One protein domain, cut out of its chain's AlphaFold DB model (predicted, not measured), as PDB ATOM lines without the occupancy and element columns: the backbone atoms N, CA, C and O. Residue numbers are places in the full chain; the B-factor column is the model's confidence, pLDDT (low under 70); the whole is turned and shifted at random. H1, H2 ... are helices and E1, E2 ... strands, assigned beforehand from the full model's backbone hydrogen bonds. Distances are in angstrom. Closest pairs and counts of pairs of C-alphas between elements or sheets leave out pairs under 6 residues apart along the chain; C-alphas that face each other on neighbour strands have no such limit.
ATOM      1  N   SER A   6     -11.613  13.592  55.870       72.06
ATOM      2  CA  SER A   6     -13.028  14.000  55.934       72.06
ATOM      3  C   SER A   6     -13.316  15.374  55.315       72.06
ATOM      4  O   SER A   6     -14.391  15.594  54.768       72.06
ATOM      5  N   ARG A   7     -12.356  16.311  55.316       79.88
ATOM      6  CA  ARG A   7     -12.549  17.619  54.665       79.88
ATOM      7  C   ARG A   7     -12.643  17.519  53.141       79.88
ATOM      8  O   ARG A   7     -13.258  18.392  52.531       79.88
ATOM      9  N   LEU A   8     -12.089  16.470  52.529       84.88
ATOM     10  CA  LEU A   8     -12.186  16.242  51.085       84.88
ATOM     11  C   LEU A   8     -13.627  15.959  50.647       84.88
ATOM     12  O   LEU A   8     -13.991  16.320  49.530       84.88
ATOM     13  N   GLU A   9     -14.470  15.404  51.525       80.94
ATOM     14  CA  GLU A   9     -15.886  15.140  51.229       80.94
ATOM     15  C   GLU A   9     -16.637  16.421  50.840       80.94
ATOM     16  O   GLU A   9     -17.484  16.403  49.945       80.94
ATOM     17  N   SER A  10     -16.275  17.556  51.451       85.44
ATOM     18  CA  SER A  10     -16.859  18.866  51.129       85.44
ATOM     19  C   SER A  10     -16.521  19.351  49.713       85.44
ATOM     20  O   SER A  10     -17.242  20.172  49.154       85.44
ATOM     21  N   MET A  11     -15.456  18.813  49.109       88.12
ATOM     22  CA  MET A  11     -14.967  19.175  47.778       88.12
ATOM     23  C   MET A  11     -15.310  18.125  46.711       88.12
ATOM     24  O   MET A  11     -14.844  18.238  45.576       88.12
ATOM     25  N   ARG A  12     -16.126  17.109  47.034       88.50
ATOM     26  CA  ARG A  12     -16.441  15.980  46.131       88.50
ATOM     27  C   ARG A  12     -16.983  16.396  44.762       88.50
ATOM     28  O   ARG A  12     -16.756  15.708  43.771       88.50
ATOM     29  N   GLU A  13     -17.669  17.537  44.710       89.94
ATOM     30  CA  GLU A  13     -18.287  18.063  43.492       89.94
ATOM     31  C   GLU A  13     -17.357  18.945  42.650       89.94
ATOM     32  O   GLU A  13     -17.739  19.322  41.541       89.94
ATOM     33  N   THR A  14     -16.171  19.295  43.149       92.75
ATOM     34  CA  THR A  14     -15.286  20.284  42.509       92.75
ATOM     35  C   THR A  14     -13.837  19.825  42.382       92.75
ATOM     36  O   THR A  14     -13.109  20.361  41.550       92.75
ATOM     37  N   LEU A  15     -13.380  18.873  43.202       94.62
ATOM     38  CA  LEU A  15     -11.982  18.454  43.209       94.62
ATOM     39  C   LEU A  15     -11.662  17.552  42.008       94.62
ATOM     40  O   LEU A  15     -12.108  16.410  41.936       94.62
ATOM     41  N   CYS A  16     -10.836  18.064  41.096       96.12
ATOM     42  CA  CYS A  16     -10.410  17.350  39.888       96.12
ATOM     43  C   CYS A  16      -8.974  16.801  39.967       96.12
ATOM     44  O   CYS A  16      -8.614  15.942  39.165       96.12
ATOM     45  N   SER A  17      -8.149  17.270  40.908       96.69
ATOM     46  CA  SER A  17      -6.759  16.830  41.070       96.69
ATOM     47  C   SER A  17      -6.391  16.726  42.546       96.69
ATOM     48  O   SER A  17      -6.688  17.637  43.319       96.69
ATOM     49  N   LEU A  18      -5.759  15.617  42.933       95.38
ATOM     50  CA  LEU A  18      -5.340  15.332  44.301       95.38
ATOM     51  C   LEU A  18      -3.935  14.723  44.294       95.38
ATOM     52  O   LEU A  18      -3.724  13.630  43.768       95.38
ATOM     53  N   VAL A  19      -2.982  15.435  44.900       92.56
ATOM     54  CA  VAL A  19      -1.585  15.003  45.028       92.56
ATOM     55  C   VAL A  19      -1.276  14.717  46.492       92.56
ATOM     56  O   VAL A  19      -1.237  15.617  47.325       92.56
ATOM     57  N   LEU A  20      -1.045  13.445  46.779       90.06
ATOM     58  CA  LEU A  20      -0.695  12.862  48.074       90.06
ATOM     59  C   LEU A  20       0.652  12.125  47.978       90.06
ATOM     60  O   LEU A  20       0.903  11.161  48.701       90.06
ATOM     61  N   CYS A  21       1.533  12.574  47.079       86.88
ATOM     62  CA  CYS A  21       2.877  12.026  46.942       86.88
ATOM     63  C   CYS A  21       3.602  12.045  48.301       86.88
ATOM     64  O   CYS A  21       3.549  13.035  49.036       86.88
ATOM     65  N   ASN A  22       4.257  10.937  48.653       83.94
ATOM     66  CA  ASN A  22       4.962  10.729  49.923       83.94
ATOM     67  C   ASN A  22       4.099  10.896  51.188       83.94
ATOM     68  O   ASN A  22       4.622  11.111  52.282       83.94
ATOM     69  N   THR A  23       2.781  10.749  51.055       84.56
ATOM     70  CA  THR A  23       1.837  10.806  52.171       84.56
ATOM     71  C   THR A  23       1.425   9.409  52.620       84.56
ATOM     72  O   THR A  23       1.054   8.563  51.811       84.56
ATOM     73  N   LEU A  24       1.430   9.174  53.933       79.12
ATOM     74  CA  LEU A  24       0.845   7.970  54.521       79.12
ATOM     75  C   LEU A  24      -0.673   8.128  54.647       79.12
ATOM     76  O   LEU A  24      -1.153   9.142  55.151       79.12
ATOM     77  N   PHE A  25      -1.409   7.103  54.227       76.38
ATOM     78  CA  PHE A  25      -2.865   7.041  54.306       76.38
ATOM     79  C   PHE A  25      -3.328   5.612  54.618       76.38
ATOM     80  O   PHE A  25      -2.629   4.629  54.355       76.38
ATOM     81  N   THR A  26      -4.511   5.508  55.207       77.56
ATOM     82  CA  THR A  26      -5.170   4.275  55.646       77.56
ATOM     83  C   THR A  26      -6.206   3.793  54.623       77.56
ATOM     84  O   THR A  26      -6.514   4.473  53.645       77.56
ATOM     85  N   GLY A  27      -6.792   2.610  54.843       74.88
ATOM     86  CA  GLY A  27      -7.906   2.134  54.012       74.88
ATOM     87  C   GLY A  27      -9.155   3.013  54.088       74.88
ATOM     88  O   GLY A  27      -9.804   3.223  53.068       74.88
ATOM     89  N   SER A  28      -9.456   3.596  55.252       78.38
ATOM     90  CA  SER A  28     -10.560   4.556  55.398       78.38
ATOM     91  C   SER A  28     -10.323   5.848  54.611       78.38
ATOM     92  O   SER A  28     -11.266   6.416  54.058       78.38
ATOM     93  N   ASP A  29      -9.068   6.280  54.495       85.94
ATOM     94  CA  ASP A  29      -8.717   7.451  53.690       85.94
ATOM     95  C   ASP A  29      -8.960   7.183  52.194       85.94
ATOM     96  O   ASP A  29      -9.533   8.029  51.508       85.94
ATOM     97  N   LEU A  30      -8.640   5.979  51.691       86.06
ATOM     98  CA  LEU A  30      -8.983   5.588  50.314       86.06
ATOM     99  C   LEU A  30     -10.492   5.562  50.066       86.06
ATOM    100  O   LEU A  30     -10.936   6.040  49.025       86.06
ATOM    101  N   SER A  31     -11.285   5.044  51.010       87.62
ATOM    102  CA  SER A  31     -12.748   5.058  50.888       87.62
ATOM    103  C   SER A  31     -13.293   6.478  50.731       87.62
ATOM    104  O   SER A  31     -14.245   6.689  49.986       87.62
ATOM    105  N   THR A  32     -12.665   7.457  51.386       89.56
ATOM    106  CA  THR A  32     -13.011   8.877  51.237       89.56
ATOM    107  C   THR A  32     -12.625   9.395  49.851       89.56
ATOM    108  O   THR A  32     -13.424  10.056  49.192       89.56
ATOM    109  N   ILE A  33     -11.433   9.040  49.358       92.06
ATOM    110  CA  ILE A  33     -10.989   9.394  48.000       92.06
ATOM    111  C   ILE A  33     -11.949   8.831  46.946       92.06
ATOM    112  O   ILE A  33     -12.296   9.538  46.005       92.06
ATOM    113  N   PHE A  34     -12.445   7.602  47.115       92.81
ATOM    114  CA  PHE A  34     -13.400   6.983  46.188       92.81
ATOM    115  C   PHE A  34     -14.746   7.706  46.097       92.81
ATOM    116  O   PHE A  34     -15.462   7.512  45.117       92.81
ATOM    117  N   GLN A  35     -15.096   8.576  47.046       92.62
ATOM    118  CA  GLN A  35     -16.295   9.417  46.938       92.62
ATOM    119  C   GLN A  35     -16.103  10.608  45.980       92.62
ATOM    120  O   GLN A  35     -17.079  11.221  45.549       92.62
ATOM    121  N   LEU A  36     -14.863  10.933  45.599       94.69
ATOM    122  CA  LEU A  36     -14.511  12.063  44.735       94.69
ATOM    123  C   LEU A  36     -14.698  11.701  43.250       94.69
ATOM    124  O   LEU A  36     -13.742  11.623  42.482       94.69
ATOM    125  N   LYS A  37     -15.939  11.462  42.814       94.69
ATOM    126  CA  LYS A  37     -16.229  10.897  41.479       94.69
ATOM    127  C   LYS A  37     -15.810  11.784  40.290       94.69
ATOM    128  O   LYS A  37     -15.702  11.271  39.178       94.69
ATOM    129  N   LYS A  38     -15.542  13.081  40.507       95.75
ATOM    130  CA  LYS A  38     -15.014  14.022  39.492       95.75
ATOM    131  C   LYS A  38     -13.483  14.106  39.454       95.75
ATOM    132  O   LYS A  38     -12.938  14.864  38.652       95.75
ATOM    133  N   LEU A  39     -12.787  13.339  40.293       97.44
ATOM    134  CA  LEU A  39     -11.332  13.340  40.343       97.44
ATOM    135  C   LEU A  39     -10.749  12.784  39.037       97.44
ATOM    136  O   LEU A  39     -11.013  11.644  38.659       97.44
ATOM    137  N   ARG A  40      -9.946  13.604  38.356       97.62
ATOM    138  CA  ARG A  40      -9.287  13.281  37.084       97.62
ATOM    139  C   ARG A  40      -7.827  12.875  37.266       97.62
ATOM    140  O   ARG A  40      -7.347  12.015  36.530       97.62
ATOM    141  N   HIS A  41      -7.148  13.456  38.252       97.94
ATOM    142  CA  HIS A  41      -5.737  13.201  38.541       97.94
ATOM    143  C   HIS A  41      -5.564  12.787  40.002       97.94
ATOM    144  O   HIS A  41      -5.956  13.527  40.907       97.94
ATOM    145  N   LEU A  42      -4.969  11.618  40.227       96.81
ATOM    146  CA  LEU A  42      -4.656  11.104  41.556       96.81
ATOM    147  C   LEU A  42      -3.190  10.682  41.612       96.81
ATOM    148  O   LEU A  42      -2.778   9.775  40.898       96.81
ATOM    149  N   ASP A  43      -2.421  11.304  42.497       94.00
ATOM    150  CA  ASP A  43      -1.049  10.903  42.796       94.00
ATOM    151  C   ASP A  43      -0.969  10.450  44.252       94.00
ATOM    152  O   ASP A  43      -1.084  11.256  45.169       94.00
ATOM    153  N   ILE A  44      -0.796   9.148  44.456       92.12
ATOM    154  CA  ILE A  44      -0.596   8.507  45.763       92.12
ATOM    155  C   ILE A  44       0.756   7.780  45.802       92.12
ATOM    156  O   ILE A  44       0.946   6.823  46.560       92.12
ATOM    157  N   SER A  45       1.688   8.221  44.952       89.69
ATOM    158  CA  SER A  45       3.028   7.657  44.832       89.69
ATOM    159  C   SER A  45       3.833   7.849  46.112       89.69
ATOM    160  O   SER A  45       3.649   8.816  46.854       89.69
ATOM    161  N   MET A  46       4.767   6.938  46.379       86.75
ATOM    162  CA  MET A  46       5.736   7.079  47.460       86.75
ATOM    163  C   MET A  46       7.139   6.740  46.989       86.75
ATOM    164  O   MET A  46       7.514   5.578  46.849       86.75
ATOM    165  N   LEU A  47       7.896   7.802  46.756       82.75
ATOM    166  CA  LEU A  47       9.202   7.809  46.131       82.75
ATOM    167  C   LEU A  47      10.152   8.633  47.028       82.75
ATOM    168  O   LEU A  47       9.997   9.857  47.118       82.75
ATOM    169  N   PRO A  48      11.117   7.989  47.714       74.50
ATOM    170  CA  PRO A  48      11.525   6.595  47.557       74.50
ATOM    171  C   PRO A  48      10.555   5.600  48.214       74.50
ATOM    172  O   PRO A  48       9.837   5.956  49.155       74.50
ATOM    173  N   PRO A  49      10.561   4.330  47.769       68.38
ATOM    174  CA  PRO A  49       9.800   3.270  48.421       68.38
ATOM    175  C   PRO A  49      10.214   3.141  49.896       68.38
ATOM    176  O   PRO A  49      11.400   3.126  50.235       68.38
ATOM    177  N   MET A  50       9.235   3.014  50.796       65.44
ATOM    178  CA  MET A  50       9.526   2.801  52.219       65.44
ATOM    179  C   MET A  50      10.114   1.400  52.448       65.44
ATOM    180  O   MET A  50       9.604   0.411  51.918       65.44
ATOM    181  N   ARG A  51      11.171   1.308  53.267       57.78
ATOM    182  CA  ARG A  51      11.796   0.037  53.678       57.78
ATOM    183  C   ARG A  51      11.055  -0.577  54.882       57.78
ATOM    184  O   ARG A  51      10.595   0.153  55.757       57.78
ATOM    185  N   GLY A  52      10.991  -1.911  54.953       56.31
ATOM    186  CA  GLY A  52      10.499  -2.669  56.121       56.31
ATOM    187  C   GLY A  52       8.979  -2.915  56.204       56.31
ATOM    188  O   GLY A  52       8.239  -2.729  55.237       56.31
ATOM    189  N   GLU A  53       8.520  -3.357  57.384       44.09
ATOM    190  CA  GLU A  53       7.131  -3.754  57.705       44.09
ATOM    191  C   GLU A  53       6.122  -2.592  57.792       44.09
ATOM    192  O   GLU A  53       4.917  -2.823  57.884       44.09
ATOM    193  N   ASN A  54       6.559  -1.338  57.635       46.66
ATOM    194  CA  ASN A  54       5.684  -0.151  57.583       46.66
ATOM    195  C   ASN A  54       4.812  -0.069  56.303       46.66
ATOM    196  O   ASN A  54       4.192   0.949  56.006       46.66
ATOM    197  N   LYS A  55       4.714  -1.178  55.562       50.00
ATOM    198  CA  LYS A  55       3.878  -1.450  54.383       50.00
ATOM    199  C   LYS A  55       2.389  -1.679  54.720       50.00
ATOM    200  O   LYS A  55       1.717  -2.393  53.977       50.00
ATOM    201  N   ARG A  56       1.826  -1.089  55.784       52.81
ATOM    202  CA  ARG A  56       0.358  -1.073  55.981       52.81
ATOM    203  C   ARG A  56      -0.275   0.005  55.101       52.81
ATOM    204  O   ARG A  56      -0.815   0.989  55.590       52.81
ATOM    205  N   ARG A  57      -0.160  -0.175  53.785       59.19
ATOM    206  CA  ARG A  57      -0.990   0.535  52.811       59.19
ATOM    207  C   ARG A  57      -2.182  -0.350  52.455       59.19
ATOM    208  O   ARG A  57      -2.035  -1.571  52.485       59.19
ATOM    209  N   PRO A  58      -3.347   0.239  52.176       61.59
ATOM    210  CA  PRO A  58      -4.563  -0.518  51.915       61.59
ATOM    211  C   PRO A  58      -4.409  -1.529  50.778       61.59
ATOM    212  O   PRO A  58      -3.792  -1.241  49.753       61.59
ATOM    213  N   GLU A  59      -5.016  -2.701  50.971       70.06
ATOM    214  CA  GLU A  59      -5.163  -3.749  49.961       70.06
ATOM    215  C   GLU A  59      -6.131  -3.265  48.868       70.06
ATOM    216  O   GLU A  59      -7.337  -3.506  48.901       70.06
ATOM    217  N   THR A  60      -5.608  -2.499  47.913       82.62
ATOM    218  CA  THR A  60      -6.329  -2.083  46.708       82.62
ATOM    219  C   THR A  60      -5.494  -2.386  45.472       82.62
ATOM    220  O   THR A  60      -4.275  -2.539  45.542       82.62
ATOM    221  N   THR A  61      -6.162  -2.446  44.328       86.31
ATOM    222  CA  THR A  61      -5.540  -2.624  43.016       86.31
ATOM    223  C   THR A  61      -5.729  -1.367  42.176       86.31
ATOM    224  O   THR A  61      -6.627  -0.562  42.436       86.31
ATOM    225  N   VAL A  62      -4.898  -1.213  41.145       89.94
ATOM    226  CA  VAL A  62      -5.084  -0.177  40.118       89.94
ATOM    227  C   VAL A  62      -6.480  -0.275  39.492       89.94
ATOM    228  O   VAL A  62      -7.164   0.738  39.385       89.94
ATOM    229  N   TYR A  63      -6.945  -1.489  39.177       89.50
ATOM    230  CA  TYR A  63      -8.275  -1.726  38.602       89.50
ATOM    231  C   TYR A  63      -9.404  -1.191  39.484       89.50
ATOM    232  O   TYR A  63     -10.228  -0.413  39.009       89.50
ATOM    233  N   LYS A  64      -9.382  -1.500  40.787       89.44
ATOM    234  CA  LYS A  64     -10.392  -1.011  41.736       89.44
ATOM    235  C   LYS A  64     -10.415   0.516  41.811       89.44
ATOM    236  O   LYS A  64     -11.482   1.117  41.869       89.44
ATOM    237  N   ILE A  65      -9.248   1.161  41.784       92.81
ATOM    238  CA  ILE A  65      -9.165   2.631  41.764       92.81
ATOM    239  C   ILE A  65      -9.813   3.184  40.487       92.81
ATOM    240  O   ILE A  65     -10.548   4.167  40.548       92.81
ATOM    241  N   MET A  66      -9.563   2.556  39.337       93.56
ATOM    242  CA  MET A  66     -10.146   2.972  38.061       93.56
ATOM    243  C   MET A  66     -11.667   2.782  38.029       93.56
ATOM    244  O   MET A  66     -12.366   3.644  37.497       93.56
ATOM    245  N   GLU A  67     -12.186   1.693  38.597       92.69
ATOM    246  CA  GLU A  67     -13.627   1.431  38.720       92.69
ATOM    247  C   GLU A  67     -14.315   2.454  39.631       92.69
ATOM    248  O   GLU A  67     -15.339   3.031  39.266       92.69
ATOM    249  N   GLU A  68     -13.723   2.731  40.793       95.00
ATOM    250  CA  GLU A  68     -14.305   3.637  41.783       95.00
ATOM    251  C   GLU A  68     -14.230   5.111  41.373       95.00
ATOM    252  O   GLU A  68     -15.072   5.912  41.786       95.00
ATOM    253  N   LEU A  69     -13.251   5.496  40.555       95.81
ATOM    254  CA  LEU A  69     -13.062   6.869  40.096       95.81
ATOM    255  C   LEU A  69     -13.316   6.961  38.586       95.81
ATOM    256  O   LEU A  69     -12.358   6.930  37.817       95.81
ATOM    257  N   PRO A  70     -14.570   7.097  38.121       94.12
ATOM    258  CA  PRO A  70     -14.909   6.993  36.699       94.12
ATOM    259  C   PRO A  70     -14.302   8.104  35.827       94.12
ATOM    260  O   PRO A  70     -14.031   7.870  34.652       94.12
ATOM    261  N   ALA A  71     -14.048   9.291  36.391       96.19
ATOM    262  CA  ALA A  71     -13.453  10.428  35.680       96.19
ATOM    263  C   ALA A  71     -11.910  10.408  35.639       96.19
ATOM    264  O   ALA A  71     -11.308  11.297  35.035       96.19
ATOM    265  N   LEU A  72     -11.260   9.426  36.279       97.62
ATOM    266  CA  LEU A  72      -9.802   9.386  36.406       97.62
ATOM    267  C   LEU A  72      -9.147   9.146  35.041       97.62
ATOM    268  O   LEU A  72      -9.439   8.139  34.389       97.62
ATOM    269  N   VAL A  73      -8.242  10.051  34.660       97.62
ATOM    270  CA  VAL A  73      -7.412   9.984  33.444       97.62
ATOM    271  C   VAL A  73      -5.925   9.826  33.765       97.62
ATOM    272  O   VAL A  73      -5.157   9.399  32.912       97.62
ATOM    273  N   SER A  74      -5.502  10.149  34.989       98.00
ATOM    274  CA  SER A  74      -4.104  10.095  35.416       98.00
ATOM    275  C   SER A  74      -4.003   9.511  36.818       98.00
ATOM    276  O   SER A  74      -4.642  10.012  37.748       98.00
ATOM    277  N   LEU A  75      -3.204   8.458  36.961       96.88
ATOM    278  CA  LEU A  75      -2.985   7.770  38.228       96.88
ATOM    279  C   LEU A  75      -1.492   7.551  38.457       96.88
ATOM    280  O   LEU A  75      -0.857   6.882  37.655       96.88
ATOM    281  N   ASP A  76      -0.943   8.040  39.565       94.94
ATOM    282  CA  ASP A  76       0.418   7.715  39.995       94.94
ATOM    283  C   ASP A  76       0.395   6.884  41.280       94.94
ATOM    284  O   ASP A  76      -0.070   7.334  42.330       94.94
ATOM    285  N   VAL A  77       0.888   5.651  41.182       92.50
ATOM    286  CA  VAL A  77       1.004   4.686  42.282       92.50
ATOM    287  C   VAL A  77       2.445   4.196  42.440       92.50
ATOM    288  O   VAL A  77       2.667   3.136  43.031       92.50
ATOM    289  N   GLY A  78       3.426   4.948  41.927       90.00
ATOM    290  CA  GLY A  78       4.843   4.598  42.005       90.00
ATOM    291  C   GLY A  78       5.309   4.321  43.439       90.00
ATOM    292  O   GLY A  78       4.891   4.992  44.383       90.00
ATOM    293  N   GLY A  79       6.156   3.311  43.629       85.00
ATOM    294  CA  GLY A  79       6.685   2.901  44.933       85.00
ATOM    295  C   GLY A  79       5.608   2.447  45.926       85.00
ATOM    296  O   GLY A  79       5.767   2.567  47.149       85.00
ATOM    297  N   THR A  80       4.472   1.954  45.423       84.88
ATOM    298  CA  THR A  80       3.383   1.401  46.232       84.88
ATOM    299  C   THR A  80       3.085  -0.046  45.839       84.88
ATOM    300  O   THR A  80       3.200  -0.418  44.676       84.88
ATOM    301  N   LYS A  81       2.577  -0.843  46.792       81.88
ATOM    302  CA  LYS A  81       2.088  -2.205  46.507       81.88
ATOM    303  C   LYS A  81       0.913  -2.248  45.524       81.88
ATOM    304  O   LYS A  81       0.637  -3.289  44.945       81.88
ATOM    305  N   ILE A  82       0.211  -1.129  45.334       86.25
ATOM    306  CA  ILE A  82      -0.956  -1.048  44.450       86.25
ATOM    307  C   ILE A  82      -0.541  -1.359  43.007       86.25
ATOM    308  O   ILE A  82      -1.248  -2.090  42.316       86.25
ATOM    309  N   GLY A  83       0.620  -0.845  42.578       83.94
ATOM    310  CA  GLY A  83       1.204  -1.157  41.273       83.94
ATOM    311  C   GLY A  83       1.733  -2.591  41.177       83.94
ATOM    312  O   GLY A  83       1.638  -3.198  40.115       83.94
ATOM    313  N   ASP A  84       2.227  -3.165  42.278       82.69
ATOM    314  CA  ASP A  84       2.700  -4.560  42.319       82.69
ATOM    315  C   ASP A  84       1.548  -5.558  42.098       82.69
ATOM    316  O   ASP A  84       1.740  -6.631  41.539       82.69
ATOM    317  N   HIS A  85       0.317  -5.199  42.474       81.38
ATOM    318  CA  HIS A  85      -0.869  -6.049  42.315       81.38
ATOM    319  C   HIS A  85      -1.480  -6.055  40.899       81.38
ATOM    320  O   HIS A  85      -2.580  -6.582  40.712       81.38
ATOM    321  N   LEU A  86      -0.805  -5.471  39.903       78.94
ATOM    322  CA  LEU A  86      -1.290  -5.416  38.518       78.94
ATOM    323  C   LEU A  86      -1.293  -6.772  37.796       78.94
ATOM    324  O   LEU A  86      -2.066  -6.958  36.855       78.94
ATOM    325  N   TYR A  87      -0.454  -7.715  38.223       69.25
ATOM    326  CA  TYR A  87      -0.194  -8.944  37.475       69.25
ATOM    327  C   TYR A  87      -0.625 -10.220  38.204       69.25
ATOM    328  O   TYR A  87      -0.891 -10.236  39.409       69.25
ATOM    329  N   ARG A  88      -0.700 -11.316  37.441       61.97
ATOM    330  CA  ARG A  88      -0.823 -12.698  37.928       61.97
ATOM    331  C   ARG A  88       0.443 -13.461  37.515       61.97
ATOM    332  O   ARG A  88       0.840 -13.364  36.359       61.97
ATOM    333  N   ASP A  89       1.062 -14.226  38.417       51.78
ATOM    334  CA  ASP A  89       2.184 -15.109  38.048       51.78
ATOM    335  C   ASP A  89       1.696 -16.217  37.103       51.78
ATOM    336  O   ASP A  89       0.939 -17.109  37.504       51.78
ATOM    337  N   VAL A  90       2.146 -16.183  35.846       48.56
ATOM    338  CA  VAL A  90       1.758 -17.159  34.809       48.56
ATOM    339  C   VAL A  90       2.293 -18.562  35.128       48.56
ATOM    340  O   VAL A  90       1.713 -19.564  34.724       48.56
ATOM    341  N   THR A  91       3.338 -18.664  35.955       46.00
ATOM    342  CA  THR A  91       3.914 -19.942  36.406       46.00
ATOM    343  C   THR A  91       2.985 -20.762  37.310       46.00
ATOM    344  O   THR A  91       3.257 -21.940  37.535       46.00
ATOM    345  N   LYS A  92       1.877 -20.192  37.816       44.59
ATOM    346  CA  LYS A  92       0.973 -20.869  38.767       44.59
ATOM    347  C   LYS A  92      -0.408 -21.247  38.229       44.59
ATOM    348  O   LYS A  92      -1.192 -21.809  38.993       44.59
ATOM    349  N   VAL A  93      -0.740 -21.006  36.958       41.34
ATOM    350  CA  VAL A  93      -2.081 -21.339  36.436       41.34
ATOM    351  C   VAL A  93      -2.022 -21.958  35.037       41.34
ATOM    352  O   VAL A  93      -1.621 -21.320  34.072       41.34
ATOM    353  N   HIS A  94      -2.505 -23.199  34.927       46.81
ATOM    354  CA  HIS A  94      -2.794 -23.876  33.661       46.81
ATOM    355  C   HIS A  94      -4.034 -23.257  32.992       46.81
ATOM    356  O   HIS A  94      -5.147 -23.726  33.230       46.81
ATOM    357  N   LEU A  95      -3.885 -22.229  32.149       45.66
ATOM    358  CA  LEU A  95      -4.989 -21.757  31.299       45.66
ATOM    359  C   LEU A  95      -4.554 -21.391  29.864       45.66
ATOM    360  O   LEU A  95      -3.732 -20.513  29.650       45.66
ATOM    361  N   LYS A  96      -5.227 -22.083  28.929       45.47
ATOM    362  CA  LYS A  96      -5.426 -21.968  27.464       45.47
ATOM    363  C   LYS A  96      -4.228 -21.809  26.485       45.47
ATOM    364  O   LYS A  96      -3.408 -20.912  26.638       45.47
ATOM    365  N   PRO A  97      -4.187 -22.604  25.383       44.19
ATOM    366  CA  PRO A  97      -2.991 -22.844  24.571       44.19
ATOM    367  C   PRO A  97      -2.997 -22.072  23.237       44.19
ATOM    368  O   PRO A  97      -2.985 -22.682  22.169       44.19
ATOM    369  N   CYS A  98      -3.068 -20.739  23.262       47.69
ATOM    370  CA  CYS A  98      -3.140 -19.955  22.011       47.69
ATOM    371  C   CYS A  98      -2.006 -18.942  21.806       47.69
ATOM    372  O   CYS A  98      -1.991 -18.277  20.775       47.69
ATOM    373  N   ILE A  99      -1.045 -18.838  22.728       50.44
ATOM    374  CA  ILE A  99       0.132 -17.973  22.570       50.44
ATOM    375  C   ILE A  99       1.368 -18.768  23.023       50.44
ATOM    376  O   ILE A  99       1.315 -19.394  24.083       50.44
ATOM    377  N   PRO A 100       2.465 -18.811  22.246       46.47
ATOM    378  CA  PRO A 100       3.709 -19.425  22.697       46.47
ATOM    379  C   PRO A 100       4.344 -18.547  23.791       46.47
ATOM    380  O   PRO A 100       4.997 -17.554  23.487       46.47
ATOM    381  N   TYR A 101       4.124 -18.891  25.063       52.62
ATOM    382  CA  TYR A 101       4.713 -18.192  26.213       52.62
ATOM    383  C   TYR A 101       6.110 -18.730  26.539       52.62
ATOM    384  O   TYR A 101       6.332 -19.944  26.503       52.62
ATOM    385  N   ARG A 102       7.041 -17.846  26.920       51.06
ATOM    386  CA  ARG A 102       8.283 -18.253  27.584       51.06
ATOM    387  C   ARG A 102       8.016 -18.310  29.090       51.06
ATOM    388  O   ARG A 102       7.284 -17.496  29.647       51.06
ATOM    389  N   THR A 103       8.584 -19.295  29.778       47.97
ATOM    390  CA  THR A 103       8.525 -19.376  31.245       47.97
ATOM    391  C   THR A 103       9.158 -18.126  31.858       47.97
ATOM    392  O   THR A 103      10.371 -17.961  31.754       47.97
ATOM    393  N   GLY A 104       8.346 -17.265  32.481       57.06
ATOM    394  CA  GLY A 104       8.791 -16.031  33.147       57.06
ATOM    395  C   GLY A 104       8.032 -14.760  32.745       57.06
ATOM    396  O   GLY A 104       8.156 -13.754  33.439       57.06
ATOM    397  N   ASP A 105       7.222 -14.795  31.682       60.66
ATOM    398  CA  ASP A 105       6.476 -13.617  31.217       60.66
ATOM    399  C   ASP A 105       5.311 -13.257  32.166       60.66
ATOM    400  O   ASP A 105       4.593 -14.136  32.652       60.66
ATOM    401  N   ARG A 106       5.109 -11.956  32.427       69.69
ATOM    402  CA  ARG A 106       4.036 -11.415  33.283       69.69
ATOM    403  C   ARG A 106       3.064 -10.560  32.454       69.69
ATOM    404  O   ARG A 106       3.499  -9.722  31.666       69.69
ATOM    405  N   TYR A 107       1.760 -10.752  32.673       76.62
ATOM    406  CA  TYR A 107       0.673 -10.050  31.971       76.62
ATOM    407  C   TYR A 107      -0.325  -9.429  32.946       76.62
ATOM    408  O   TYR A 107      -0.389  -9.808  34.124       76.62
ATOM    409  N   LEU A 108      -1.135  -8.503  32.432       80.12
ATOM    410  CA  LEU A 108      -2.244  -7.909  33.166       80.12
ATOM    411  C   LEU A 108      -3.226  -8.964  33.680       80.12
ATOM    412  O   LEU A 108      -3.593  -9.923  32.998       80.12
ATOM    413  N   LYS A 109      -3.674  -8.773  34.924       73.12
ATOM    414  CA  LYS A 109      -4.597  -9.699  35.587       73.12
ATOM    415  C   LYS A 109      -5.982  -9.703  34.934       73.12
ATOM    416  O   LYS A 109      -6.626 -10.757  34.902       73.12
ATOM    417  N   GLU A 110      -6.435  -8.530  34.510       76.56
ATOM    418  CA  GLU A 110      -7.791  -8.218  34.054       76.56
ATOM    419  C   GLU A 110      -7.736  -7.187  32.914       76.56
ATOM    420  O   GLU A 110      -6.793  -6.392  32.820       76.56
ATOM    421  N   THR A 111      -8.754  -7.189  32.050       79.50
ATOM    422  CA  THR A 111      -8.917  -6.150  31.025       79.50
ATOM    423  C   THR A 111      -9.239  -4.824  31.711       79.50
ATOM    424  O   THR A 111     -10.152  -4.787  32.540       79.50
ATOM    425  N   PRO A 112      -8.538  -3.727  31.386       82.62
ATOM    426  CA  PRO A 112      -8.821  -2.448  32.012       82.62
ATOM    427  C   PRO A 112     -10.237  -1.945  31.708       82.62
ATOM    428  O   PRO A 112     -10.689  -2.068  30.569       82.62
ATOM    429  N   PRO A 113     -10.917  -1.301  32.678       83.75
ATOM    430  CA  PRO A 113     -12.251  -0.740  32.456       83.75
ATOM    431  C   PRO A 113     -12.232   0.413  31.441       83.75
ATOM    432  O   PRO A 113     -13.233   0.689  30.785       83.75
ATOM    433  N   ARG A 114     -11.091   1.099  31.320       91.75
ATOM    434  CA  ARG A 114     -10.798   2.127  30.316       91.75
ATOM    435  C   ARG A 114      -9.292   2.341  30.212       91.75
ATOM    436  O   ARG A 114      -8.562   1.987  31.135       91.75
ATOM    437  N   LYS A 115      -8.849   2.989  29.139       94.38
ATOM    438  CA  LYS A 115      -7.466   3.455  29.004       94.38
ATOM    439  C   LYS A 115      -7.295   4.819  29.684       94.38
ATOM    440  O   LYS A 115      -8.129   5.702  29.502       94.38
ATOM    441  N   LEU A 116      -6.247   4.970  30.488       96.62
ATOM    442  CA  LEU A 116      -5.830   6.234  31.099       96.62
ATOM    443  C   LEU A 116      -4.949   7.038  30.128       96.62
ATOM    444  O   LEU A 116      -4.313   6.488  29.235       96.62
ATOM    445  N   GLU A 117      -4.839   8.342  30.343       97.00
ATOM    446  CA  GLU A 117      -3.832   9.164  29.663       97.00
ATOM    447  C   GLU A 117      -2.442   8.925  30.287       97.00
ATOM    448  O   GLU A 117      -1.428   8.875  29.590       97.00
ATOM    449  N   PHE A 118      -2.388   8.721  31.608       97.50
ATOM    450  CA  PHE A 118      -1.144   8.541  32.358       97.50
ATOM    451  C   PHE A 118      -1.260   7.486  33.464       97.50
ATOM    452  O   PHE A 118      -2.216   7.500  34.245       97.50
ATOM    453  N   LEU A 119      -0.233   6.641  33.589       96.25
ATOM    454  CA  LEU A 119      -0.073   5.693  34.687       96.25
ATOM    455  C   LEU A 119       1.363   5.693  35.241       96.25
ATOM    456  O   LEU A 119       2.329   5.411  34.529       96.25
ATOM    457  N   GLY A 120       1.497   5.973  36.536       94.94
ATOM    458  CA  GLY A 120       2.759   5.970  37.263       94.94
ATOM    459  C   GLY A 120       3.015   4.678  38.020       94.94
ATOM    460  O   GLY A 120       2.331   4.376  38.993       94.94
ATOM    461  N   LEU A 121       4.026   3.928  37.574       92.31
ATOM    462  CA  LEU A 121       4.438   2.631  38.128       92.31
ATOM    463  C   LEU A 121       5.925   2.605  38.489       92.31
ATOM    464  O   LEU A 121       6.533   1.540  38.570       92.31
ATOM    465  N   TYR A 122       6.539   3.774  38.672       89.06
ATOM    466  CA  TYR A 122       7.959   3.838  38.981       89.06
ATOM    467  C   TYR A 122       8.262   3.083  40.280       89.06
ATOM    468  O   TYR A 122       7.636   3.338  41.304       89.06
ATOM    469  N   ASN A 123       9.221   2.158  40.230       85.19
ATOM    470  CA  ASN A 123       9.556   1.242  41.323       85.19
ATOM    471  C   ASN A 123       8.365   0.369  41.796       85.19
ATOM    472  O   ASN A 123       8.190   0.152  42.998       85.19
ATOM    473  N   CYS A 124       7.543  -0.109  40.862       85.81
ATOM    474  CA  CYS A 124       6.527  -1.138  41.092       85.81
ATOM    475  C   CYS A 124       6.808  -2.341  40.188       85.81
ATOM    476  O   CYS A 124       7.152  -2.156  39.026       85.81
ATOM    477  N   GLU A 125       6.574  -3.563  40.653       81.81
ATOM    478  CA  GLU A 125       6.776  -4.769  39.830       81.81
ATOM    479  C   GLU A 125       5.862  -4.798  38.593       81.81
ATOM    480  O   GLU A 125       6.200  -5.367  37.555       81.81
ATOM    481  N   GLY A 126       4.716  -4.116  38.667       81.06
ATOM    482  CA  GLY A 126       3.790  -3.978  37.549       81.06
ATOM    483  C   GLY A 126       4.349  -3.222  36.340       81.06
ATOM    484  O   GLY A 126       3.757  -3.314  35.271       81.06
ATOM    485  N   CYS A 127       5.470  -2.492  36.434       86.88
ATOM    486  CA  CYS A 127       6.024  -1.814  35.253       86.88
ATOM    487  C   CYS A 127       6.795  -2.743  34.297       86.88
ATOM    488  O   CYS A 127       7.204  -2.296  33.226       86.88
ATOM    489  N   GLU A 128       6.990  -4.017  34.652       84.88
ATOM    490  CA  GLU A 128       7.645  -5.037  33.810       84.88
ATOM    491  C   GLU A 128       6.675  -5.769  32.866       84.88
ATOM    492  O   GLU A 128       7.097  -6.626  32.091       84.88
ATOM    493  N   LEU A 129       5.376  -5.454  32.916       83.50
ATOM    494  CA  LEU A 129       4.353  -6.159  32.139       83.50
ATOM    495  C   LEU A 129       4.395  -5.800  30.653       83.50
ATOM    496  O   LEU A 129       4.445  -4.627  30.279       83.50
ATOM    497  N   MET A 130       4.291  -6.827  29.808       77.44
ATOM    498  CA  MET A 130       4.390  -6.701  28.347       77.44
ATOM    499  C   MET A 130       3.228  -5.903  27.736       77.44
ATOM    500  O   MET A 130       3.392  -5.207  26.737       77.44
ATOM    501  N   ASP A 131       2.045  -5.987  28.340       83.75
ATOM    502  CA  ASP A 131       0.784  -5.406  27.874       83.75
ATOM    503  C   ASP A 131       0.373  -4.141  28.648       83.75
ATOM    504  O   ASP A 131      -0.750  -3.648  28.492       83.75
ATOM    505  N   ILE A 132       1.287  -3.558  29.438       87.81
ATOM    506  CA  ILE A 132       1.004  -2.405  30.309       87.81
ATOM    507  C   ILE A 132       0.494  -1.169  29.555       87.81
ATOM    508  O   ILE A 132      -0.326  -0.418  30.074       87.81
ATOM    509  N   TYR A 133       0.904  -0.973  28.301       89.69
ATOM    510  CA  TYR A 133       0.471   0.157  27.469       89.69
ATOM    511  C   TYR A 133      -0.996   0.064  27.008       89.69
ATOM    512  O   TYR A 133      -1.525   1.000  26.408       89.69
ATOM    513  N   SER A 134      -1.686  -1.042  27.307       88.88
ATOM    514  CA  SER A 134      -3.147  -1.109  27.196       88.88
ATOM    515  C   SER A 134      -3.862  -0.365  28.334       88.88
ATOM    516  O   SER A 134      -4.997   0.067  28.143       88.88
ATOM    517  N   LEU A 135      -3.201  -0.152  29.486       90.44
ATOM    518  CA  LEU A 135      -3.752   0.603  30.618       90.44
ATOM    519  C   LEU A 135      -3.657   2.112  30.435       90.44
ATOM    520  O   LEU A 135      -4.524   2.820  30.941       90.44
ATOM    521  N   ALA A 136      -2.610   2.612  29.775       94.19
ATOM    522  CA  ALA A 136      -2.405   4.046  29.617       94.19
ATOM    523  C   ALA A 136      -1.609   4.422  28.366       94.19
ATOM    524  O   ALA A 136      -0.791   3.639  27.888       94.19
ATOM    525  N   ASP A 137      -1.826   5.638  27.859       94.38
ATOM    526  CA  ASP A 137      -1.039   6.192  26.750       94.38
ATOM    527  C   ASP A 137       0.409   6.482  27.160       94.38
ATOM    528  O   ASP A 137       1.340   6.186  26.412       94.38
ATOM    529  N   THR A 138       0.612   7.014  28.369       95.38
ATOM    530  CA  THR A 138       1.940   7.218  28.958       95.38
ATOM    531  C   THR A 138       2.090   6.391  30.226       95.38
ATOM    532  O   THR A 138       1.331   6.566  31.179       95.38
ATOM    533  N   VAL A 139       3.108   5.531  30.268       95.06
ATOM    534  CA  VAL A 139       3.469   4.749  31.457       95.06
ATOM    535  C   VAL A 139       4.873   5.139  31.906       95.06
ATOM    536  O   VAL A 139       5.820   5.048  31.124       95.06
ATOM    537  N   VAL A 140       5.018   5.564  33.162       94.00
ATOM    538  CA  VAL A 140       6.333   5.818  33.776       94.00
ATOM    539  C   VAL A 140       6.742   4.640  34.659       94.00
ATOM    540  O   VAL A 140       5.915   4.065  35.366       94.00
ATOM    541  N   GLY A 141       8.020   4.270  34.609       90.81
ATOM    542  CA  GLY A 141       8.568   3.031  35.163       90.81
ATOM    543  C   GLY A 141      10.091   2.951  34.983       90.81
ATOM    544  O   GLY A 141      10.713   3.938  34.588       90.81
ATOM    545  N   TYR A 142      10.702   1.799  35.281       85.06
ATOM    546  CA  TYR A 142      12.171   1.637  35.277       85.06
ATOM    547  C   TYR A 142      12.718   0.594  34.288       85.06
ATOM    548  O   TYR A 142      13.925   0.377  34.259       85.06
ATOM    549  N   THR A 143      11.871  -0.071  33.500       83.62
ATOM    550  CA  THR A 143      12.221  -1.366  32.871       83.62
ATOM    551  C   THR A 143      12.777  -1.247  31.460       83.62
ATOM    552  O   THR A 143      13.296  -2.212  30.908       83.62
ATOM    553  N   GLY A 144      12.705  -0.058  30.870       86.31
ATOM    554  CA  GLY A 144      13.214   0.188  29.532       86.31
ATOM    555  C   GLY A 144      13.247   1.667  29.185       86.31
ATOM    556  O   GLY A 144      12.758   2.521  29.927       86.31
TER     557      GLY A 144
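This is residues 6 to 144 of the 556 residues of an uncharacterized protein of Ciona intestinalis (UniProt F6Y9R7). With little regular structure, the chain winds in stacked turns, with E1, E2, E3, E6, E7 side by side in a parallel sheet; residues 92 to 100 stick out. Five named helices and seven named strands hold 53 of 139 printed residues, a mixed class. The whole is compact, radius of gyration of the C-alphas 15.7 A, spanning 52 by 34 by 26 A.

H1, residues 6 to 11, touches H2, residues 27 to 33; their closest C-alphas, Glu 9 and Thr 32, are 6.9 A apart. E1, residues 17 to 19, and E2, residues 41 to 43, are parallel neighbours, with N 18 and O 41 within hydrogen-bond range at 2.9 A. H3, residues 62 to 68, only grazes the sheet. In H2 and H3 every O i to N i+4 pair is within range; in H1 0 of 2, but 3 O i to N i+3.

C-alpha 6, where H1 begins, is at (-13.028, 14.000, 55.934); E7 runs over residues 136 to 140, and its last C-alpha, C-alpha 140, is at (6.333, 5.818, 33.776).

The printed part has no cut; pLDDT is under 70 in residues 49 to 58 and 87 to 106.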